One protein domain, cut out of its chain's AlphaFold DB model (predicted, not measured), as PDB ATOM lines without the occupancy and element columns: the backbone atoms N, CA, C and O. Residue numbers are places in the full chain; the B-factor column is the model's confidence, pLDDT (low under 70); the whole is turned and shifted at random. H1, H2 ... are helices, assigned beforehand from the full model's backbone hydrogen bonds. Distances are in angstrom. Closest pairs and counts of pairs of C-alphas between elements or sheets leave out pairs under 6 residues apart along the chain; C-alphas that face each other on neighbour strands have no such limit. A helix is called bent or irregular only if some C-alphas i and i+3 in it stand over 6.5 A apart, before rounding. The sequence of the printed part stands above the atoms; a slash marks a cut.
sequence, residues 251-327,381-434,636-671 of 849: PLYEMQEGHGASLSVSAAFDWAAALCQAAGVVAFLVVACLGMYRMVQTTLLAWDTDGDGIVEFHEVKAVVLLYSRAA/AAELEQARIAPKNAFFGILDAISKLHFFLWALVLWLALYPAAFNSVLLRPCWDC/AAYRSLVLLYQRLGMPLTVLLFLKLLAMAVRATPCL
ATOM      1  N   PRO A 251     115.876 126.388   3.646       57.75
ATOM      2  CA  PRO A 251     114.477 126.710   3.330       57.75
ATOM      3  C   PRO A 251     114.308 127.855   2.319       57.75
ATOM      4  O   PRO A 251     113.346 127.868   1.553       57.75
ATOM      5  N   LEU A 252     115.216 128.839   2.338       55.69
ATOM      6  CA  LEU A 252     115.251 129.943   1.370       55.69
ATOM      7  C   LEU A 252     115.636 129.433  -0.023       55.69
ATOM      8  O   LEU A 252     115.018 129.821  -1.011       55.69
ATOM      9  N   TYR A 253     116.603 128.520  -0.072       55.97
ATOM     10  CA  TYR A 253     117.081 127.885  -1.290       55.97
ATOM     11  C   TYR A 253     116.047 126.909  -1.871       55.97
ATOM     12  O   TYR A 253     115.737 126.990  -3.050       55.97
ATOM     13  N   GLU A 254     115.391 126.088  -1.046       61.34
ATOM     14  CA  GLU A 254     114.264 125.233  -1.456       61.34
ATOM     15  C   GLU A 254     113.066 126.054  -1.969       61.34
ATOM     16  O   GLU A 254     112.362 125.632  -2.889       61.34
ATOM     17  N   MET A 255     112.841 127.253  -1.415       55.75
ATOM     18  CA  MET A 255     111.869 128.213  -1.955       55.75
ATOM     19  C   MET A 255     112.284 128.784  -3.319       55.75
ATOM     20  O   MET A 255     111.409 129.163  -4.100       55.75
ATOM     21  N   GLN A 256     113.584 128.875  -3.602       53.78
ATOM     22  CA  GLN A 256     114.136 129.478  -4.815       53.78
ATOM     23  C   GLN A 256     114.325 128.461  -5.950       53.78
ATOM     24  O   GLN A 256     113.951 128.745  -7.085       53.78
ATOM     25  N   GLU A 257     114.826 127.261  -5.650       51.75
ATOM     26  CA  GLU A 257     115.116 126.192  -6.618       51.75
ATOM     27  C   GLU A 257     113.878 125.520  -7.208       51.75
ATOM     28  O   GLU A 257     113.999 124.669  -8.092       51.75
ATOM     29  N   GLY A 258     112.676 125.908  -6.778       51.22
ATOM     30  CA  GLY A 258     111.478 125.706  -7.583       51.22
ATOM     31  C   GLY A 258     111.284 124.264  -8.047       51.22
ATOM     32  O   GLY A 258     110.851 124.040  -9.179       51.22
ATOM     33  N   HIS A 259     111.559 123.278  -7.191       47.91
ATOM     34  CA  HIS A 259     111.130 121.907  -7.442       47.91
ATOM     35  C   HIS A 259     109.604 121.847  -7.244       47.91
ATOM     36  O   HIS A 259     109.077 121.472  -6.203       47.91
ATOM     37  N   GLY A 260     108.872 122.347  -8.244       48.78
ATOM     38  CA  GLY A 260     107.411 122.321  -8.357       48.78
ATOM     39  C   GLY A 260     106.646 123.439  -7.640       48.78
ATOM     40  O   GLY A 260     105.533 123.766  -8.055       48.78
ATOM     41  N   ALA A 261     107.215 124.090  -6.626       43.62
ATOM     42  CA  ALA A 261     106.551 125.178  -5.903       43.62
ATOM     43  C   ALA A 261     106.867 126.556  -6.512       43.62
ATOM     44  O   ALA A 261     107.509 127.387  -5.894       43.62
ATOM     45  N   SER A 262     106.381 126.778  -7.738       47.78
ATOM     46  CA  SER A 262     106.107 128.061  -8.410       47.78
ATOM     47  C   SER A 262     106.986 129.286  -8.073       47.78
ATOM     48  O   SER A 262     106.927 129.824  -6.966       47.78
ATOM     49  N   LEU A 263     107.555 129.897  -9.119       55.62
ATOM     50  CA  LEU A 263     107.989 131.309  -9.194       55.62
ATOM     51  C   LEU A 263     107.054 132.329  -8.496       55.62
ATOM     52  O   LEU A 263     107.428 133.474  -8.280       55.62
ATOM     53  N   SER A 264     105.819 131.936  -8.176       62.19
ATOM     54  CA  SER A 264     104.845 132.747  -7.465       62.19
ATOM     55  C   SER A 264     105.212 133.045  -6.010       62.19
ATOM     56  O   SER A 264     104.782 134.084  -5.532       62.19
ATOM     57  N   VAL A 265     105.986 132.212  -5.298       60.19
ATOM     58  CA  VAL A 265     106.174 132.395  -3.843       60.19
ATOM     59  C   VAL A 265     107.258 133.420  -3.515       60.19
ATOM     60  O   VAL A 265     106.984 134.344  -2.751       60.19
ATOM     61  N   SER A 266     108.449 133.315  -4.115       62.19
ATOM     62  CA  SER A 266     109.502 134.332  -3.962       62.19
ATOM     63  C   SER A 266     109.041 135.676  -4.524       62.19
ATOM     64  O   SER A 266     109.093 136.686  -3.826       62.19
ATOM     65  N   ALA A 267     108.429 135.667  -5.715       71.38
ATOM     66  CA  ALA A 267     107.801 136.857  -6.273       71.38
ATOM     67  C   ALA A 267     106.705 137.401  -5.343       71.38
ATOM     68  O   ALA A 267     106.649 138.604  -5.127       71.38
ATOM     69  N   ALA A 268     105.850 136.562  -4.746       74.12
ATOM     70  CA  ALA A 268     104.841 137.032  -3.795       74.12
ATOM     71  C   ALA A 268     105.463 137.648  -2.538       74.12
ATOM     72  O   ALA A 268     104.913 138.626  -2.036       74.12
ATOM     73  N   PHE A 269     106.590 137.128  -2.044       71.81
ATOM     74  CA  PHE A 269     107.319 137.725  -0.924       71.81
ATOM     75  C   PHE A 269     107.925 139.077  -1.294       71.81
ATOM     76  O   PHE A 269     107.712 140.041  -0.558       71.81
ATOM     77  N   ASP A 270     108.582 139.185  -2.447       73.69
ATOM     78  CA  ASP A 270     109.147 140.447  -2.930       73.69
ATOM     79  C   ASP A 270     108.056 141.481  -3.215       73.69
ATOM     80  O   ASP A 270     108.159 142.633  -2.792       73.69
ATOM     81  N   TRP A 271     106.953 141.073  -3.850       81.62
ATOM     82  CA  TRP A 271     105.789 141.930  -4.071       81.62
ATOM     83  C   TRP A 271     105.134 142.337  -2.753       81.62
ATOM     84  O   TRP A 271     104.777 143.502  -2.593       81.62
ATOM     85  N   ALA A 272     104.996 141.429  -1.783       78.94
ATOM     86  CA  ALA A 272     104.456 141.760  -0.467       78.94
ATOM     87  C   ALA A 272     105.370 142.733   0.289       78.94
ATOM     88  O   ALA A 272     104.872 143.691   0.885       78.94
ATOM     89  N   ALA A 273     106.690 142.536   0.233       76.88
ATOM     90  CA  ALA A 273     107.677 143.425   0.834       76.88
ATOM     91  C   ALA A 273     107.656 144.810   0.170       76.88
ATOM     92  O   ALA A 273     107.557 145.821   0.870       76.88
ATOM     93  N   ALA A 274     107.647 144.864  -1.164       79.94
ATOM     94  CA  ALA A 274     107.567 146.099  -1.938       79.94
ATOM     95  C   ALA A 274     106.247 146.846  -1.694       79.94
ATOM     96  O   ALA A 274     106.255 148.059  -1.482       79.94
ATOM     97  N   LEU A 275     105.111 146.141  -1.649       83.38
ATOM     98  CA  LEU A 275     103.807 146.728  -1.329       83.38
ATOM     99  C   LEU A 275     103.756 147.241   0.112       83.38
ATOM    100  O   LEU A 275     103.236 148.331   0.345       83.38
ATOM    101  N   CYS A 276     104.322 146.507   1.075       80.19
ATOM    102  CA  CYS A 276     104.427 146.967   2.461       80.19
ATOM    103  C   CYS A 276     105.305 148.216   2.573       80.19
ATOM    104  O   CYS A 276     104.924 149.165   3.259       80.19
ATOM    105  N   GLN A 277     106.434 148.254   1.862       81.25
ATOM    106  CA  GLN A 277     107.322 149.410   1.836       81.25
ATOM    107  C   GLN A 277     106.642 150.616   1.179       81.25
ATOM    108  O   GLN A 277     106.645 151.706   1.750       81.25
ATOM    109  N   ALA A 278     105.994 150.430   0.027       82.12
ATOM    110  CA  ALA A 278     105.242 151.478  -0.657       82.12
ATOM    111  C   ALA A 278     104.103 152.013   0.224       82.12
ATOM    112  O   ALA A 278     103.956 153.227   0.377       82.12
ATOM    113  N   ALA A 279     103.342 151.129   0.878       82.75
ATOM    114  CA  ALA A 279     102.305 151.515   1.830       82.75
ATOM    115  C   ALA A 279     102.887 152.275   3.033       82.75
ATOM    116  O   ALA A 279     102.319 153.285   3.450       82.75
ATOM    117  N   GLY A 280     104.036 151.838   3.559       81.62
ATOM    118  CA  GLY A 280     104.771 152.518   4.624       81.62
ATOM    119  C   GLY A 280     105.212 153.928   4.227       81.62
ATOM    120  O   GLY A 280     104.983 154.877   4.975       81.62
ATOM    121  N   VAL A 281     105.764 154.092   3.021       82.12
ATOM    122  CA  VAL A 281     106.192 155.390   2.472       82.12
ATOM    123  C   VAL A 281     104.998 156.312   2.225       82.12
ATOM    124  O   VAL A 281     105.031 157.473   2.627       82.12
ATOM    125  N   VAL A 282     103.910 155.816   1.631       87.12
ATOM    126  CA  VAL A 282     102.691 156.616   1.418       87.12
ATOM    127  C   VAL A 282     102.084 157.038   2.755       87.12
ATOM    128  O   VAL A 282     101.755 158.211   2.938       87.12
ATOM    129  N   ALA A 283     101.987 156.123   3.724       83.44
ATOM    130  CA  ALA A 283     101.518 156.450   5.066       83.44
ATOM    131  C   ALA A 283     102.423 157.495   5.738       83.44
ATOM    132  O   ALA A 283     101.915 158.434   6.353       83.44
ATOM    133  N   PHE A 284     103.744 157.390   5.569       85.75
ATOM    134  CA  PHE A 284     104.703 158.385   6.048       85.75
ATOM    135  C   PHE A 284     104.456 159.754   5.436       85.75
ATOM    136  O   PHE A 284     104.308 160.722   6.178       85.75
ATOM    137  N   LEU A 285     104.332 159.841   4.113       84.50
ATOM    138  CA  LEU A 285     104.071 161.099   3.420       84.50
ATOM    139  C   LEU A 285     102.739 161.716   3.851       84.50
ATOM    140  O   LEU A 285     102.688 162.907   4.143       84.50
ATOM    141  N   VAL A 286     101.673 160.923   3.973       86.81
ATOM    142  CA  VAL A 286     100.363 161.418   4.423       86.81
ATOM    143  C   VAL A 286     100.436 161.940   5.857       86.81
ATOM    144  O   VAL A 286      99.963 163.043   6.139       86.81
ATOM    145  N   VAL A 287     101.044 161.187   6.777       84.44
ATOM    146  CA  VAL A 287     101.162 161.601   8.183       84.44
ATOM    147  C   VAL A 287     102.098 162.808   8.322       84.44
ATOM    148  O   VAL A 287     101.793 163.717   9.097       84.44
ATOM    149  N   ALA A 288     103.179 162.874   7.540       81.19
ATOM    150  CA  ALA A 288     104.081 164.019   7.478       81.19
ATOM    151  C   ALA A 288     103.375 165.263   6.930       81.19
ATOM    152  O   ALA A 288     103.426 166.308   7.570       81.19
ATOM    153  N   CYS A 289     102.643 165.156   5.819       87.06
ATOM    154  CA  CYS A 289     101.873 166.256   5.237       87.06
ATOM    155  C   CYS A 289     100.774 166.750   6.181       87.06
ATOM    156  O   CYS A 289     100.639 167.954   6.375       87.06
ATOM    157  N   LEU A 290     100.023 165.855   6.832       85.56
ATOM    158  CA  LEU A 290      99.027 166.240   7.840       85.56
ATOM    159  C   LEU A 290      99.677 166.875   9.078       85.56
ATOM    160  O   LEU A 290      99.120 167.805   9.665       85.56
ATOM    161  N   GLY A 291     100.850 166.381   9.479       81.25
ATOM    162  CA  GLY A 291     101.656 166.948  10.556       81.25
ATOM    163  C   GLY A 291     102.129 168.361  10.226       81.25
ATOM    164  O   GLY A 291     101.874 169.282  11.000       81.25
ATOM    165  N   MET A 292     102.735 168.546   9.052       79.94
ATOM    166  CA  MET A 292     103.165 169.846   8.537       79.94
ATOM    167  C   MET A 292     101.984 170.792   8.361       79.94
ATOM    168  O   MET A 292     102.063 171.924   8.816       79.94
ATOM    169  N   TYR A 293     100.864 170.334   7.800       85.62
ATOM    170  CA  TYR A 293      99.651 171.139   7.669       85.62
ATOM    171  C   TYR A 293      99.170 171.643   9.030       85.62
ATOM    172  O   TYR A 293      98.876 172.824   9.176       85.62
ATOM    173  N   ARG A 294      99.150 170.784  10.058       81.06
ATOM    174  CA  ARG A 294      98.802 171.208  11.422       81.06
ATOM    175  C   ARG A 294      99.817 172.185  11.999       81.06
ATOM    176  O   ARG A 294      99.394 173.147  12.631       81.06
ATOM    177  N   MET A 295     101.116 171.968  11.786       77.62
ATOM    178  CA  MET A 295     102.150 172.911  12.224       77.62
ATOM    179  C   MET A 295     101.959 174.273  11.559       77.62
ATOM    180  O   MET A 295     101.823 175.263  12.272       77.62
ATOM    181  N   VAL A 296     101.831 174.302  10.231       81.31
ATOM    182  CA  VAL A 296     101.571 175.505   9.431       81.31
ATOM    183  C   VAL A 296     100.291 176.190   9.895       81.31
ATOM    184  O   VAL A 296     100.300 177.389  10.143       81.31
ATOM    185  N   GLN A 297      99.207 175.441  10.102       83.19
ATOM    186  CA  GLN A 297      97.948 175.982  10.599       83.19
ATOM    187  C   GLN A 297      98.115 176.611  11.988       83.19
ATOM    188  O   GLN A 297      97.603 177.700  12.220       83.19
ATOM    189  N   THR A 298      98.848 175.973  12.908       79.88
ATOM    190  CA  THR A 298      99.109 176.546  14.239       79.88
ATOM    191  C   THR A 298     100.027 177.763  14.200       79.88
ATOM    192  O   THR A 298      99.806 178.692  14.971       79.88
ATOM    193  N   THR A 299     101.028 177.790  13.315       78.00
ATOM    194  CA  THR A 299     101.910 178.953  13.152       78.00
ATOM    195  C   THR A 299     101.192 180.112  12.483       78.00
ATOM    196  O   THR A 299     101.347 181.239  12.932       78.00
ATOM    197  N   LEU A 300     100.361 179.838  11.472       81.88
ATOM    198  CA  LEU A 300      99.531 180.851  10.837       81.88
ATOM    199  C   LEU A 300      98.534 181.407  11.854       81.88
ATOM    200  O   LEU A 300      98.481 182.612  12.020       81.88
ATOM    201  N   LEU A 301      97.822 180.565  12.610       80.25
ATOM    202  CA  LEU A 301      96.901 181.023  13.666       80.25
ATOM    203  C   LEU A 301      97.589 181.830  14.778       80.25
ATOM    204  O   LEU A 301      96.914 182.525  15.523       80.25
ATOM    205  N   ALA A 302      98.911 181.729  14.934       78.06
ATOM    206  CA  ALA A 302      99.660 182.587  15.853       78.06
ATOM    207  C   ALA A 302      99.968 183.976  15.259       78.06
ATOM    208  O   ALA A 302     100.409 184.859  15.992       78.06
ATOM    209  N   TRP A 303      99.783 184.147  13.948       82.81
ATOM    210  CA  TRP A 303      99.906 185.408  13.211       82.81
ATOM    211  C   TRP A 303      98.562 186.089  12.957       82.81
ATOM    212  O   TRP A 303      98.566 187.194  12.435       82.81
ATOM    213  N   ASP A 304      97.457 185.450  13.342       83.69
ATOM    214  CA  ASP A 304      96.132 186.062  13.416       83.69
ATOM    215  C   ASP A 304      96.179 187.192  14.457       83.69
ATOM    216  O   ASP A 304      96.247 186.950  15.670       83.69
ATOM    217  N   THR A 305      96.277 188.429  13.972       80.94
ATOM    218  CA  THR A 305      96.485 189.612  14.814       80.94
ATOM    219  C   THR A 305      95.177 190.207  15.308       80.94
ATOM    220  O   THR A 305      95.159 190.806  16.388       80.94
ATOM    221  N   ASP A 306      94.088 190.030  14.565       82.25
ATOM    222  CA  ASP A 306      92.768 190.541  14.932       82.25
ATOM    223  C   ASP A 306      91.938 189.537  15.770       82.25
ATOM    224  O   ASP A 306      90.994 189.920  16.482       82.25
ATOM    225  N   GLY A 307      92.360 188.269  15.802       79.38
ATOM    226  CA  GLY A 307      91.785 187.197  16.602       79.38
ATOM    227  C   GLY A 307      90.451 186.691  16.057       79.38
ATOM    228  O   GLY A 307      89.596 186.260  16.851       79.38
ATOM    229  N   ASP A 308      90.232 186.795  14.747       79.12
ATOM    230  CA  ASP A 308      89.022 186.335  14.066       79.12
ATOM    231  C   ASP A 308      89.075 184.841  13.657       79.12
ATOM    232  O   ASP A 308      88.043 184.225  13.352       79.12
ATOM    233  N   GLY A 309      90.251 184.217  13.755       78.06
ATOM    234  CA  GLY A 309      90.527 182.825  13.413       78.06
ATOM    235  C   GLY A 309      90.830 182.574  11.932       78.06
ATOM    236  O   GLY A 309      90.841 181.401  11.531       78.06
ATOM    237  N   ILE A 310      91.022 183.620  11.125       83.19
ATOM    238  CA  ILE A 310      91.324 183.603   9.693       83.19
ATOM    239  C   ILE A 310      92.544 184.490   9.448       83.19
ATOM    240  O   ILE A 310      92.484 185.704   9.499       83.19
ATOM    241  N   VAL A 311      93.651 183.858   9.076       84.12
ATOM    242  CA  VAL A 311      94.905 184.575   8.855       84.12
ATOM    243  C   VAL A 311      94.890 185.154   7.452       84.12
ATOM    244  O   VAL A 311      94.989 184.412   6.467       84.12
ATOM    245  N   GLU A 312      94.744 186.467   7.347       88.38
ATOM    246  CA  GLU A 312      94.743 187.139   6.054       88.38
ATOM    247  C   GLU A 312      96.178 187.399   5.566       88.38
ATOM    248  O   GLU A 312      97.119 187.583   6.339       88.38
ATOM    249  N   PHE A 313      96.381 187.442   4.243       84.25
ATOM    250  CA  PHE A 313      97.718 187.632   3.661       84.25
ATOM    251  C   PHE A 313      98.396 188.930   4.132       84.25
ATOM    252  O   PHE A 313      99.622 188.990   4.247       84.25
ATOM    253  N   HIS A 314      97.614 189.972   4.429       85.94
ATOM    254  CA  HIS A 314      98.140 191.241   4.919       85.94
ATOM    255  C   HIS A 314      98.709 191.130   6.346       85.94
ATOM    256  O   HIS A 314      99.720 191.772   6.633       85.94
ATOM    257  N   GLU A 315      98.152 190.263   7.198       84.69
ATOM    258  CA  GLU A 315      98.682 189.965   8.534       84.69
ATOM    259  C   GLU A 315      99.997 189.192   8.439       84.69
ATOM    260  O   GLU A 315     100.995 189.563   9.059       84.69
ATOM    261  N   VAL A 316     100.045 188.175   7.567       83.12
ATOM    262  CA  VAL A 316     101.283 187.441   7.263       83.12
ATOM    263  C   VAL A 316     102.366 188.408   6.788       83.12
ATOM    264  O   VAL A 316     103.491 188.391   7.289       83.12
ATOM    265  N   LYS A 317     102.026 189.298   5.849       85.56
ATOM    266  CA  LYS A 317     102.941 190.317   5.324       85.56
ATOM    267  C   LYS A 317     103.409 191.276   6.420       85.56
ATOM    268  O   LYS A 317     104.595 191.601   6.453       85.56
ATOM    269  N   ALA A 318     102.520 191.710   7.313       83.44
ATOM    270  CA  ALA A 318     102.861 192.587   8.431       83.44
ATOM    271  C   ALA A 318     103.852 191.911   9.387       83.44
ATOM    272  O   ALA A 318     104.885 192.494   9.712       83.44
ATOM    273  N   VAL A 319     103.601 190.652   9.755       80.19
ATOM    274  CA  VAL A 319     104.484 189.862  10.621       80.19
ATOM    275  C   VAL A 319     105.844 189.623   9.957       80.19
ATOM    276  O   VAL A 319     106.881 189.839  10.585       80.19
ATOM    277  N   VAL A 320     105.880 189.253   8.673       83.19
ATOM    278  CA  VAL A 320     107.133 189.065   7.915       83.19
ATOM    279  C   VAL A 320     107.920 190.377   7.787       83.19
ATOM    280  O   VAL A 320     109.144 190.385   7.950       83.19
ATOM    281  N   LEU A 321     107.249 191.510   7.554       85.12
ATOM    282  CA  LEU A 321     107.885 192.833   7.556       85.12
ATOM    283  C   LEU A 321     108.441 193.198   8.937       85.12
ATOM    284  O   LEU A 321     109.545 193.734   9.031       85.12
ATOM    285  N   LEU A 322     107.722 192.868  10.008       83.19
ATOM    286  CA  LEU A 322     108.172 193.090  11.381       83.19
ATOM    287  C   LEU A 322     109.435 192.267  11.685       83.19
ATOM    288  O   LEU A 322     110.429 192.807  12.174       83.19
ATOM    289  N   TYR A 323     109.437 190.977  11.328       80.19
ATOM    290  CA  TYR A 323     110.590 190.092  11.515       80.19
ATOM    291  C   TYR A 323     111.792 190.501  10.673       80.19
ATOM    292  O   TYR A 323     112.909 190.531  11.188       80.19
ATOM    293  N   SER A 324     111.587 190.839   9.400       82.81
ATOM    294  CA  SER A 324     112.676 191.285   8.525       82.81
ATOM    295  C   SER A 324     113.285 192.600   9.016       82.81
ATOM    296  O   SER A 324     114.509 192.707   9.067       82.81
ATOM    297  N   ARG A 325     112.473 193.559   9.490       86.69
ATOM    298  CA  ARG A 325     112.961 194.789  10.141       86.69
ATOM    299  C   ARG A 325     113.735 194.495  11.425       86.69
ATOM    300  O   ARG A 325     114.810 195.062  11.619       86.69
ATOM    301  N   ALA A 326     113.242 193.593  12.273       79.75
ATOM    302  CA  ALA A 326     113.928 193.195  13.503       79.75
ATOM    303  C   ALA A 326     115.263 192.479  13.220       79.75
ATOM    304  O   ALA A 326     116.272 192.770  13.866       79.75
ATOM    305  N   ALA A 327     115.298 191.590  12.224       79.81
ATOM    306  CA  ALA A 327     116.507 190.901  11.781       79.81
ATOM    307  C   ALA A 327     117.536 191.886  11.201       79.81
ATOM    308  O   ALA A 327     118.698 191.859  11.604       79.81
ATOM    309  N   ALA A 381     107.779 201.176  21.007       75.56
ATOM    310  CA  ALA A 381     108.063 200.283  22.130       75.56
ATOM    311  C   ALA A 381     107.091 199.090  22.165       75.56
ATOM    312  O   ALA A 381     107.540 197.953  22.306       75.56
ATOM    313  N   ALA A 382     105.793 199.334  21.949       74.31
ATOM    314  CA  ALA A 382     104.780 198.284  21.863       74.31
ATOM    315  C   ALA A 382     105.021 197.338  20.671       74.31
ATOM    316  O   ALA A 382     104.999 196.120  20.843       74.31
ATOM    317  N   GLU A 383     105.349 197.871  19.486       76.38
ATOM    318  CA  GLU A 383     105.705 197.059  18.310       76.38
ATOM    319  C   GLU A 383     106.935 196.178  18.565       76.38
ATOM    320  O   GLU A 383     106.978 195.012  18.161       76.38
ATOM    321  N   LEU A 384     107.940 196.711  19.265       76.19
ATOM    322  CA  LEU A 384     109.171 195.985  19.571       76.19
ATOM    323  C   LEU A 384     108.948 194.886  20.617       76.19
ATOM    324  O   LEU A 384     109.570 193.823  20.545       76.19
ATOM    325  N   GLU A 385     108.041 195.110  21.564       77.50
ATOM    326  CA  GLU A 385     107.642 194.110  22.551       77.50
ATOM    327  C   GLU A 385     106.821 192.984  21.901       77.50
ATOM    328  O   GLU A 385     107.097 191.800  22.126       77.50
ATOM    329  N   GLN A 386     105.921 193.328  20.977       71.31
ATOM    330  CA  GLN A 386     105.125 192.372  20.205       71.31
ATOM    331  C   GLN A 386     105.998 191.522  19.261       71.31
ATOM    332  O   GLN A 386     105.851 190.295  19.214       71.31
ATOM    333  N   ALA A 387     107.010 192.128  18.624       70.69
ATOM    334  CA  ALA A 387     108.020 191.420  17.829       70.69
ATOM    335  C   ALA A 387     108.824 190.393  18.648       70.69
ATOM    336  O   ALA A 387     109.292 189.384  18.117       70.69
ATOM    337  N   ARG A 388     108.996 190.631  19.955       77.19
ATOM    338  CA  ARG A 388     109.771 189.759  20.851       77.19
ATOM    339  C   ARG A 388     108.981 188.538  21.326       77.19
ATOM    340  O   ARG A 388     109.582 187.510  21.651       77.19
ATOM    341  N   ILE A 389     107.653 188.646  21.378       75.44
ATOM    342  CA  ILE A 389     106.744 187.593  21.854       75.44
ATOM    343  C   ILE A 389     106.384 186.616  20.722       75.44
ATOM    344  O   ILE A 389     106.317 185.406  20.950       75.44
ATOM    345  N   ALA A 390     106.240 187.115  19.491       71.19
ATOM    346  CA  ALA A 390     105.852 186.322  18.327       71.19
ATOM    347  C   ALA A 390     106.705 185.046  18.076       71.19
ATOM    348  O   ALA A 390     106.110 183.981  17.882       71.19
ATOM    349  N   PRO A 391     108.057 185.062  18.139       74.94
ATOM    350  CA  PRO A 391     108.845 183.869  17.817       74.94
ATOM    351  C   PRO A 391     108.748 182.812  18.916       74.94
ATOM    352  O   PRO A 391     108.775 181.615  18.633       74.94
ATOM    353  N   LYS A 392     108.568 183.245  20.172       79.06
ATOM    354  CA  LYS A 392     108.322 182.333  21.292       79.06
ATOM    355  C   LYS A 392     107.001 181.603  21.075       79.06
ATOM    356  O   LYS A 392     106.977 180.380  21.137       79.06
ATOM    357  N   ASN A 393     105.933 182.329  20.743       75.88
ATOM    358  CA  ASN A 393     104.614 181.741  20.498       75.88
ATOM    359  C   ASN A 393     104.615 180.771  19.303       75.88
ATOM    360  O   ASN A 393     104.030 179.692  19.401       75.88
ATOM    361  N   ALA A 394     105.319 181.102  18.216       73.25
ATOM    362  CA  ALA A 394     105.474 180.205  17.068       73.25
ATOM    363  C   ALA A 394     106.231 178.917  17.441       73.25
ATOM    364  O   ALA A 394     105.764 177.815  17.152       73.25
ATOM    365  N   PHE A 395     107.353 179.039  18.159       78.69
ATOM    366  CA  PHE A 395     108.118 177.892  18.659       78.69
ATOM    367  C   PHE A 395     107.278 177.000  19.583       78.69
ATOM    368  O   PHE A 395     107.324 175.772  19.498       78.69
ATOM    369  N   PHE A 396     106.435 177.607  20.417       77.88
ATOM    370  CA  PHE A 396     105.480 176.888  21.250       77.88
ATOM    371  C   PHE A 396     104.416 176.136  20.464       77.88
ATOM    372  O   PHE A 396     104.083 175.016  20.846       77.88
ATOM    373  N   GLY A 397     103.892 176.725  19.389       76.62
ATOM    374  CA  GLY A 397     102.963 176.047  18.488       76.62
ATOM    375  C   GLY A 397     103.588 174.786  17.893       76.62
ATOM    376  O   GLY A 397     102.975 173.719  17.921       76.62
ATOM    377  N   ILE A 398     104.852 174.878  17.465       77.38
ATOM    378  CA  ILE A 398     105.616 173.737  16.944       77.38
ATOM    379  C   ILE A 398     105.813 172.672  18.032       77.38
ATOM    380  O   ILE A 398     105.503 171.502  17.805       77.38
ATOM    381  N   LEU A 399     106.249 173.046  19.239       78.44
ATOM    382  CA  LEU A 399     106.412 172.101  20.352       78.44
ATOM    383  C   LEU A 399     105.087 171.461  20.794       78.44
ATOM    384  O   LEU A 399     105.044 170.273  21.123       78.44
ATOM    385  N   ASP A 400     103.989 172.220  20.791       79.94
ATOM    386  CA  ASP A 400     102.648 171.712  21.081       79.94
ATOM    387  C   ASP A 400     102.221 170.688  20.021       79.94
ATOM    388  O   ASP A 400     101.766 169.599  20.385       79.94
ATOM    389  N   ALA A 401     102.461 170.971  18.738       77.56
ATOM    390  CA  ALA A 401     102.218 170.040  17.640       77.56
ATOM    391  C   ALA A 401     103.069 168.761  17.761       77.56
ATOM    392  O   ALA A 401     102.516 167.662  17.669       77.56
ATOM    393  N   ILE A 402     104.370 168.883  18.064       76.94
ATOM    394  CA  ILE A 402     105.276 167.744  18.305       76.94
ATOM    395  C   ILE A 402     104.800 166.899  19.488       76.94
ATOM    396  O   ILE A 402     104.724 165.677  19.397       76.94
ATOM    397  N   SER A 403     104.394 167.523  20.593       82.25
ATOM    398  CA  SER A 403     103.919 166.778  21.765       82.25
ATOM    399  C   SER A 403     102.603 166.023  21.514       82.25
ATOM    400  O   SER A 403     102.361 164.977  22.121       82.25
ATOM    401  N   LYS A 404     101.769 166.527  20.594       81.75
ATOM    402  CA  LYS A 404     100.498 165.913  20.177       81.75
ATOM    403  C   LYS A 404     100.671 164.842  19.097       81.75
ATOM    404  O   LYS A 404      99.703 164.145  18.792       81.75
ATOM    405  N   LEU A 405     101.869 164.674  18.533       80.19
ATOM    406  CA  LEU A 405     102.142 163.597  17.587       80.19
ATOM    407  C   LEU A 405     101.996 162.233  18.281       80.19
ATOM    408  O   LEU A 405     102.571 161.950  19.342       80.19
ATOM    409  N   HIS A 406     101.176 161.368  17.682       84.69
ATOM    410  CA  HIS A 406     100.977 160.003  18.152       84.69
ATOM    411  C   HIS A 406     102.239 159.187  17.871       84.69
ATOM    412  O   HIS A 406     102.451 158.732  16.755       84.69
ATOM    413  N   PHE A 407     103.062 158.998  18.903       79.38
ATOM    414  CA  PHE A 407     104.337 158.281  18.807       79.38
ATOM    415  C   PHE A 407     104.170 156.897  18.177       79.38
ATOM    416  O   PHE A 407     104.884 156.574  17.245       79.38
ATOM    417  N   PHE A 408     103.161 156.135  18.612       78.75
ATOM    418  CA  PHE A 408     102.873 154.808  18.061       78.75
ATOM    419  C   PHE A 408     102.554 154.819  16.564       78.75
ATOM    420  O   PHE A 408     102.921 153.882  15.869       78.75
ATOM    421  N   LEU A 409     101.897 155.871  16.061       82.56
ATOM    422  CA  LEU A 409     101.607 155.986  14.635       82.56
ATOM    423  C   LEU A 409     102.901 156.207  13.846       82.56
ATOM    424  O   LEU A 409     103.123 155.533  12.854       82.56
ATOM    425  N   TRP A 410     103.774 157.099  14.318       80.12
ATOM    426  CA  TRP A 410     105.072 157.338  13.680       80.12
ATOM    427  C   TRP A 410     106.004 156.145  13.781       80.12
ATOM    428  O   TRP A 410     106.649 155.815  12.800       80.12
ATOM    429  N   ALA A 411     106.025 155.478  14.932       79.94
ATOM    430  CA  ALA A 411     106.753 154.239  15.141       79.94
ATOM    431  C   ALA A 411     106.330 153.163  14.135       79.94
ATOM    432  O   ALA A 411     107.179 152.581  13.472       79.94
ATOM    433  N   LEU A 412     105.019 152.949  13.983       80.25
ATOM    434  CA  LEU A 412     104.466 151.981  13.040       80.25
ATOM    435  C   LEU A 412     104.780 152.351  11.588       80.25
ATOM    436  O   LEU A 412     105.147 151.490  10.801       80.25
ATOM    437  N   VAL A 413     104.649 153.628  11.236       80.94
ATOM    438  CA  VAL A 413     104.941 154.132   9.891       80.94
ATOM    439  C   VAL A 413     106.426 153.986   9.553       80.94
ATOM    440  O   VAL A 413     106.754 153.500   8.475       80.94
ATOM    441  N   LEU A 414     107.328 154.361  10.470       78.94
ATOM    442  CA  LEU A 414     108.768 154.174  10.282       78.94
ATOM    443  C   LEU A 414     109.116 152.691  10.178       78.94
ATOM    444  O   LEU A 414     109.933 152.315   9.348       78.94
ATOM    445  N   TRP A 415     108.478 151.856  11.003       80.38
ATOM    446  CA  TRP A 415     108.653 150.414  10.952       80.38
ATOM    447  C   TRP A 415     108.213 149.862   9.596       80.38
ATOM    448  O   TRP A 415     109.014 149.230   8.932       80.38
ATOM    449  N   LEU A 416     107.018 150.190   9.101       78.25
ATOM    450  CA  LEU A 416     106.556 149.744   7.778       78.25
ATOM    451  C   LEU A 416     107.441 150.251   6.626       78.25
ATOM    452  O   LEU A 416     107.613 149.545   5.637       78.25
ATOM    453  N   ALA A 417     108.009 151.454   6.745       77.56
ATOM    454  CA  ALA A 417     108.874 152.031   5.716       77.56
ATOM    455  C   ALA A 417     110.298 151.442   5.711       77.56
ATOM    456  O   ALA A 417     110.893 151.297   4.645       77.56
ATOM    457  N   LEU A 418     110.857 151.122   6.885       78.06
ATOM    458  CA  LEU A 418     112.259 150.706   7.036       78.06
ATOM    459  C   LEU A 418     112.433 149.198   7.236       78.06
ATOM    460  O   LEU A 418     113.476 148.662   6.869       78.06
ATOM    461  N   TYR A 419     111.439 148.516   7.812       79.62
ATOM    462  CA  TYR A 419     111.512 147.092   8.131       79.62
ATOM    463  C   TYR A 419     111.766 146.232   6.893       79.62
ATOM    464  O   TYR A 419     112.691 145.439   6.974       79.62
ATOM    465  N   PRO A 420     111.079 146.394   5.742       76.94
ATOM    466  CA  PRO A 420     111.325 145.534   4.581       76.94
ATOM    467  C   PRO A 420     112.767 145.634   4.064       76.94
ATOM    468  O   PRO A 420     113.417 144.621   3.825       76.94
ATOM    469  N   ALA A 421     113.305 146.855   3.975       71.12
ATOM    470  CA  ALA A 421     114.674 147.084   3.517       71.12
ATOM    471  C   ALA A 421     115.714 146.549   4.515       71.12
ATOM    472  O   ALA A 421     116.683 145.903   4.119       71.12
ATOM    473  N   ALA A 422     115.502 146.792   5.814       67.81
ATOM    474  CA  ALA A 422     116.375 146.267   6.859       67.81
ATOM    475  C   ALA A 422     116.316 144.734   6.905       67.81
ATOM    476  O   ALA A 422     117.357 144.092   6.897       67.81
ATOM    477  N   PHE A 423     115.119 144.153   6.870       69.94
ATOM    478  CA  PHE A 423     114.876 142.712   6.900       69.94
ATOM    479  C   PHE A 423     115.552 142.006   5.722       69.94
ATOM    480  O   PHE A 423     116.326 141.084   5.954       69.94
ATOM    481  N   ASN A 424     115.379 142.504   4.491       65.94
ATOM    482  CA  ASN A 424     116.059 141.943   3.319       65.94
ATOM    483  C   ASN A 424     117.583 142.020   3.457       65.94
ATOM    484  O   ASN A 424     118.275 141.037   3.219       65.94
ATOM    485  N   SER A 425     118.122 143.156   3.906       62.28
ATOM    486  CA  SER A 425     119.577 143.314   4.046       62.28
ATOM    487  C   SER A 425     120.205 142.487   5.172       62.28
ATOM    488  O   SER A 425     121.410 142.268   5.146       62.28
ATOM    489  N   VAL A 426     119.418 142.081   6.173       62.03
ATOM    490  CA  VAL A 426     119.910 141.393   7.376       62.03
ATOM    491  C   VAL A 426     119.722 139.885   7.274       62.03
ATOM    492  O   VAL A 426     120.584 139.153   7.739       62.03
ATOM    493  N   LEU A 427     118.626 139.415   6.674       61.09
ATOM    494  CA  LEU A 427     118.347 137.981   6.551       61.09
ATOM    495  C   LEU A 427     118.884 137.365   5.267       61.09
ATOM    496  O   LEU A 427     119.338 136.229   5.304       61.09
ATOM    497  N   LEU A 428     118.848 138.091   4.147       57.34
ATOM    498  CA  LEU A 428     119.254 137.518   2.859       57.34
ATOM    499  C   LEU A 428     120.761 137.643   2.629       57.34
ATOM    500  O   LEU A 428     121.377 136.755   2.059       57.34
ATOM    501  N   ARG A 429     121.378 138.719   3.128       51.44
ATOM    502  CA  ARG A 429     122.806 138.996   2.931       51.44
ATOM    503  C   ARG A 429     123.766 137.965   3.549       51.44
ATOM    504  O   ARG A 429     124.674 137.572   2.830       51.44
ATOM    505  N   PRO A 430     123.585 137.474   4.793       48.31
ATOM    506  CA  PRO A 430     124.483 136.455   5.353       48.31
ATOM    507  C   PRO A 430     124.333 135.085   4.678       48.31
ATOM    508  O   PRO A 430     125.241 134.271   4.746       48.31
ATOM    509  N   CYS A 431     123.215 134.837   3.992       48.41
ATOM    510  CA  CYS A 431     123.074 133.670   3.129       48.41
ATOM    511  C   CYS A 431     123.786 133.856   1.768       48.41
ATOM    512  O   CYS A 431     123.931 132.896   1.032       48.41
ATOM    513  N   TRP A 432     124.217 135.068   1.400       45.25
ATOM    514  CA  TRP A 432     124.797 135.365   0.080       45.25
ATOM    515  C   TRP A 432     126.261 135.800   0.113       45.25
ATOM    516  O   TRP A 432     126.889 135.873  -0.941       45.25
ATOM    517  N   ASP A 433     126.827 136.041   1.293       40.94
ATOM    518  CA  ASP A 433     128.277 136.075   1.487       40.94
ATOM    519  C   ASP A 433     128.807 134.628   1.537       40.94
ATOM    520  O   ASP A 433     129.438 134.213   2.504       40.94
ATOM    521  N   CYS A 434     128.525 133.835   0.494       48.06
ATOM    522  CA  CYS A 434     129.344 132.663   0.211       48.06
ATOM    523  C   CYS A 434     130.772 133.179   0.036       48.06
ATOM    524  O   CYS A 434     130.984 134.145  -0.708       48.06
ATOM    525  N   ALA A 636     122.682 134.037  15.261       51.81
ATOM    526  CA  ALA A 636     122.066 134.856  14.214       51.81
ATOM    527  C   ALA A 636     120.887 135.691  14.754       51.81
ATOM    528  O   ALA A 636     120.637 136.804  14.285       51.81
ATOM    529  N   ALA A 637     120.213 135.203  15.803       60.12
ATOM    530  CA  ALA A 637     119.191 135.933  16.540       60.12
ATOM    531  C   ALA A 637     119.733 137.218  17.191       60.12
ATOM    532  O   ALA A 637     119.106 138.266  17.049       60.12
ATOM    533  N   TYR A 638     120.898 137.185  17.846       66.94
ATOM    534  CA  TYR A 638     121.510 138.380  18.435       66.94
ATOM    535  C   TYR A 638     121.968 139.378  17.370       66.94
ATOM    536  O   TYR A 638     121.617 140.554  17.466       66.94
ATOM    537  N   ARG A 639     122.649 138.931  16.303       58.97
ATOM    538  CA  ARG A 639     123.036 139.813  15.179       58.97
ATOM    539  C   ARG A 639     121.814 140.466  14.528       58.97
ATOM    540  O   ARG A 639     121.797 141.677  14.303       58.97
ATOM    541  N   SER A 640     120.757 139.683  14.313       64.38
ATOM    542  CA  SER A 640     119.472 140.185  13.824       64.38
ATOM    543  C   SER A 640     118.876 141.211  14.784       64.38
ATOM    544  O   SER A 640     118.389 142.245  14.338       64.38
ATOM    545  N   LEU A 641     118.952 140.979  16.096       71.56
ATOM    546  CA  LEU A 641     118.427 141.882  17.119       71.56
ATOM    547  C   LEU A 641     119.240 143.181  17.217       71.56
ATOM    548  O   LEU A 641     118.643 144.249  17.343       71.56
ATOM    549  N   VAL A 642     120.568 143.126  17.076       72.06
ATOM    550  CA  VAL A 642     121.451 144.303  17.021       72.06
ATOM    551  C   VAL A 642     121.191 145.119  15.760       72.06
ATOM    552  O   VAL A 642     121.021 146.333  15.851       72.06
ATOM    553  N   LEU A 643     121.076 144.484  14.591       66.44
ATOM    554  CA  LEU A 643     120.771 145.180  13.337       66.44
ATOM    555  C   LEU A 643     119.349 145.751  13.341       66.44
ATOM    556  O   LEU A 643     119.142 146.893  12.922       66.44
ATOM    557  N   LEU A 644     118.377 145.019  13.895       71.88
ATOM    558  CA  LEU A 644     117.021 145.510  14.139       71.88
ATOM    559  C   LEU A 644     117.050 146.710  15.097       71.88
ATOM    560  O   LEU A 644     116.404 147.725  14.843       71.88
ATOM    561  N   TYR A 645     117.837 146.649  16.170       77.25
ATOM    562  CA  TYR A 645     117.997 147.765  17.094       77.25
ATOM    563  C   TYR A 645     118.676 148.965  16.424       77.25
ATOM    564  O   TYR A 645     118.199 150.082  16.565       77.25
ATOM    565  N   GLN A 646     119.727 148.773  15.635       74.75
ATOM    566  CA  GLN A 646     120.434 149.870  14.978       74.75
ATOM    567  C   GLN A 646     119.575 150.533  13.889       74.75
ATOM    568  O   GLN A 646     119.532 151.760  13.793       74.75
ATOM    569  N   ARG A 647     118.855 149.738  13.087       72.31
ATOM    570  CA  ARG A 647     118.050 150.230  11.956       72.31
ATOM    571  C   ARG A 647     116.659 150.715  12.355       72.31
ATOM    572  O   ARG A 647     116.176 151.674  11.761       72.31
ATOM    573  N   LEU A 648     116.017 150.088  13.342       71.50
ATOM    574  CA  LEU A 648     114.663 150.440  13.800       71.50
ATOM    575  C   LEU A 648     114.663 151.019  15.215       71.50
ATOM    576  O   LEU A 648     114.025 152.044  15.459       71.50
ATOM    577  N   GLY A 649     115.385 150.398  16.146       77.19
ATOM    578  CA  GLY A 649     115.456 150.830  17.546       77.19
ATOM    579  C   GLY A 649     116.071 152.222  17.734       77.19
ATOM    580  O   GLY A 649     115.515 153.039  18.468       77.19
ATOM    581  N   MET A 650     117.167 152.549  17.046       76.44
ATOM    582  CA  MET A 650     117.839 153.845  17.162       76.44
ATOM    583  C   MET A 650     116.954 155.009  16.675       76.44
ATOM    584  O   MET A 650     116.738 155.948  17.441       76.44
ATOM    585  N   PRO A 651     116.331 154.975  15.478       75.56
ATOM    586  CA  PRO A 651     115.413 156.045  15.092       75.56
ATOM    587  C   PRO A 651     114.166 156.105  15.992       75.56
ATOM    588  O   PRO A 651     113.700 157.200  16.313       75.56
ATOM    589  N   LEU A 652     113.654 154.965  16.476       77.00
ATOM    590  CA  LEU A 652     112.556 154.938  17.454       77.00
ATOM    591  C   LEU A 652     112.930 155.603  18.781       77.00
ATOM    592  O   LEU A 652     112.136 156.377  19.318       77.00
ATOM    593  N   THR A 653     114.122 155.326  19.308       78.88
ATOM    594  CA  THR A 653     114.617 155.913  20.561       78.88
ATOM    595  C   THR A 653     114.894 157.403  20.404       78.88
ATOM    596  O   THR A 653     114.506 158.167  21.285       78.88
ATOM    597  N   VAL A 654     115.434 157.854  19.266       80.00
ATOM    598  CA  VAL A 654     115.590 159.286  18.950       80.00
ATOM    599  C   VAL A 654     114.232 159.991  18.891       80.00
ATOM    600  O   VAL A 654     114.061 161.049  19.500       80.00
ATOM    601  N   LEU A 655     113.229 159.405  18.229       77.19
ATOM    602  CA  LEU A 655     111.872 159.962  18.187       77.19
ATOM    603  C   LEU A 655     111.210 159.984  19.573       77.19
ATOM    604  O   LEU A 655     110.519 160.947  19.917       77.19
ATOM    605  N   LEU A 656     111.425 158.941  20.381       81.31
ATOM    606  CA  LEU A 656     110.923 158.868  21.751       81.31
ATOM    607  C   LEU A 656     111.582 159.953  22.607       81.31
ATOM    608  O   LEU A 656     110.886 160.672  23.320       81.31
ATOM    609  N   PHE A 657     112.899 160.109  22.490       83.75
ATOM    610  CA  PHE A 657     113.673 161.121  23.194       83.75
ATOM    611  C   PHE A 657     113.233 162.532  22.802       83.75
ATOM    612  O   PHE A 657     112.919 163.326  23.682       83.75
ATOM    613  N   LEU A 658     113.093 162.833  21.506       80.38
ATOM    614  CA  LEU A 658     112.570 164.117  21.021       80.38
ATOM    615  C   LEU A 658     111.168 164.407  21.568       80.38
ATOM    616  O   LEU A 658     110.872 165.534  21.971       80.38
ATOM    617  N   LYS A 659     110.302 163.391  21.641       81.12
ATOM    618  CA  LYS A 659     108.971 163.535  22.232       81.12
ATOM    619  C   LYS A 659     109.029 163.776  23.741       81.12
ATOM    620  O   LYS A 659     108.304 164.639  24.237       81.12
ATOM    621  N   LEU A 660     109.854 163.029  24.472       82.56
ATOM    622  CA  LEU A 660     110.055 163.210  25.911       82.56
ATOM    623  C   LEU A 660     110.642 164.590  26.207       82.56
ATOM    624  O   LEU A 660     110.137 165.270  27.094       82.56
ATOM    625  N   LEU A 661     111.614 165.044  25.414       83.88
ATOM    626  CA  LEU A 661     112.186 166.384  25.478       83.88
ATOM    627  C   LEU A 661     111.106 167.443  25.228       83.88
ATOM    628  O   LEU A 661     110.962 168.359  26.029       83.88
ATOM    629  N   ALA A 662     110.280 167.295  24.188       81.56
ATOM    630  CA  ALA A 662     109.172 168.214  23.925       81.56
ATOM    631  C   ALA A 662     108.151 168.241  25.079       81.56
ATOM    632  O   ALA A 662     107.667 169.311  25.455       81.56
ATOM    633  N   MET A 663     107.843 167.087  25.684       80.31
ATOM    634  CA  MET A 663     106.976 167.008  26.866       80.31
ATOM    635  C   MET A 663     107.619 167.644  28.106       80.31
ATOM    636  O   MET A 663     106.934 168.364  28.833       80.31
ATOM    637  N   ALA A 664     108.915 167.428  28.327       84.94
ATOM    638  CA  ALA A 664     109.670 168.001  29.436       84.94
ATOM    639  C   ALA A 664     109.770 169.523  29.306       84.94
ATOM    640  O   ALA A 664     109.401 170.239  30.236       84.94
ATOM    641  N   VAL A 665     110.151 170.023  28.125       84.94
ATOM    642  CA  VAL A 665     110.158 171.453  27.793       84.94
ATOM    643  C   VAL A 665     108.771 172.033  28.051       84.94
ATOM    644  O   VAL A 665     108.645 172.988  28.810       84.94
ATOM    645  N   ARG A 666     107.697 171.400  27.569       77.50
ATOM    646  CA  ARG A 666     106.319 171.848  27.835       77.50
ATOM    647  C   ARG A 666     105.942 171.861  29.325       77.50
ATOM    648  O   ARG A 666     105.091 172.655  29.730       77.50
ATOM    649  N   ALA A 667     106.520 170.977  30.135       82.31
ATOM    650  CA  ALA A 667     106.253 170.900  31.569       82.31
ATOM    651  C   ALA A 667     106.985 171.982  32.383       82.31
ATOM    652  O   ALA A 667     106.558 172.264  33.516       82.31
ATOM    653  N   THR A 668     108.035 172.597  31.820       87.31
ATOM    654  CA  THR A 668     108.841 173.609  32.517       87.31
ATOM    655  C   THR A 668     107.994 174.812  32.964       87.31
ATOM    656  O   THR A 668     107.112 175.284  32.237       87.31
ATOM    657  N   PRO A 669     108.213 175.320  34.190       85.75
ATOM    658  CA  PRO A 669     107.354 176.334  34.800       85.75
ATOM    659  C   PRO A 669     107.370 177.673  34.052       85.75
ATOM    660  O   PRO A 669     106.313 178.289  33.914       85.75
ATOM    661  N   CYS A 670     108.516 178.077  33.495       81.94
ATOM    662  CA  CYS A 670     108.644 179.291  32.680       81.94
ATOM    663  C   CYS A 670     107.731 179.272  31.443       81.94
ATOM    664  O   CYS A 670     107.272 180.315  30.981       81.94
ATOM    665  N   LEU A 671     107.404 178.079  30.948       77.19
ATOM    666  CA  LEU A 671     106.574 177.885  29.771       77.19
ATOM    667  C   LEU A 671     105.081 177.684  30.097       77.19
ATOM    668  O   LEU A 671     104.225 177.850  29.225       77.19
TER     669      LEU A 671
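AT A GLANCE: This is residues 251 to 327, 381 to 434 and 636 to 671 of the 849 residues of the protein "Hypothetical protein" of Emiliania huxleyi (UniProt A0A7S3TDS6). This is a long rod of helices in three rows: the long helix H2 along one side, H6 along the other, and the bent helices H4 and H5 running back between them. Short H1 lies crosswise near one end of H2, and H3 stands crosswise near the other. The printed part has 167 residues with six named helices, H1 to H6 along the chain, and no named strand; its class is all helix. It is extended, with a radius of gyration of the C-alphas of 24.1 A and spans of 82 by 32 by 25 A.

HOW THE PARTS SIT: Begin at H2, residues 264 to 301. H4, residues 381 to 404, and H5, residues 407 to 427, were each assigned as one helix by hydrogen bonds but are bent. C-alphas 388 and 391 are 6.7 A apart between arms H4a, 381 to 388, and H4b, 391 to 404; C-alphas 417 and 420 are 7.0 A apart between H5a, 407 to 417, and H5b, 420 to 427. Residues 276 to 287 of H2 touch H5a, opposite ways at a steep tilt of 40 degrees; their closest C-alphas, Gly 280 and Ala 417, are 4.3 A apart. Residues 291 to 299 of H2 touch H4b, closest at C-alphas Thr 299 and Ala 394, 5.4 A. Look next at H6, residues 636 to 667, with a kink of 41 degrees near residue 650: it touches H5a, closest at C-alphas Ala 411 and Leu 652, 6.3 A, and is apart from H2. Helix packing is mostly crossed, with one of 8 touching pairs at a shallow tilt. H1, residues 251 to 256, only just touches H2, with 3 pairs of C-alphas within 8 A, the closest being Gln 256 and Ser 266, 6.8 A. H3, residues 313 to 327, is about perpendicular to H2, at 82 degrees. Every O i to N i+4 pair is within hydrogen-bond range in H1, H2, H3 and the four arms, and 26 of 28 in H6.

IN THESE COORDINATES: Find C-alpha 264 at (104.845, 132.747, -7.465); from there H2 runs 53.3 A to C-alpha 301. H6 runs 43.0 A, ending at C-alpha 667 at (106.253, 170.900, 31.569). H3 measures 20.7 A, H4b 19.9 A and H5a 15.2 A.

THE WHOLE: The C-alphas farthest apart, of His 259 and Ala 381, are 83.8 A apart. Two cuts leave gaps of 16.3 A between C-alphas 327 and 381 and 15.9 A between 434 and 636. The link from H2 to H3 is long. Confidence is under 70 at residues 251 to 266, 422 to 434, 636 to 640 and 643.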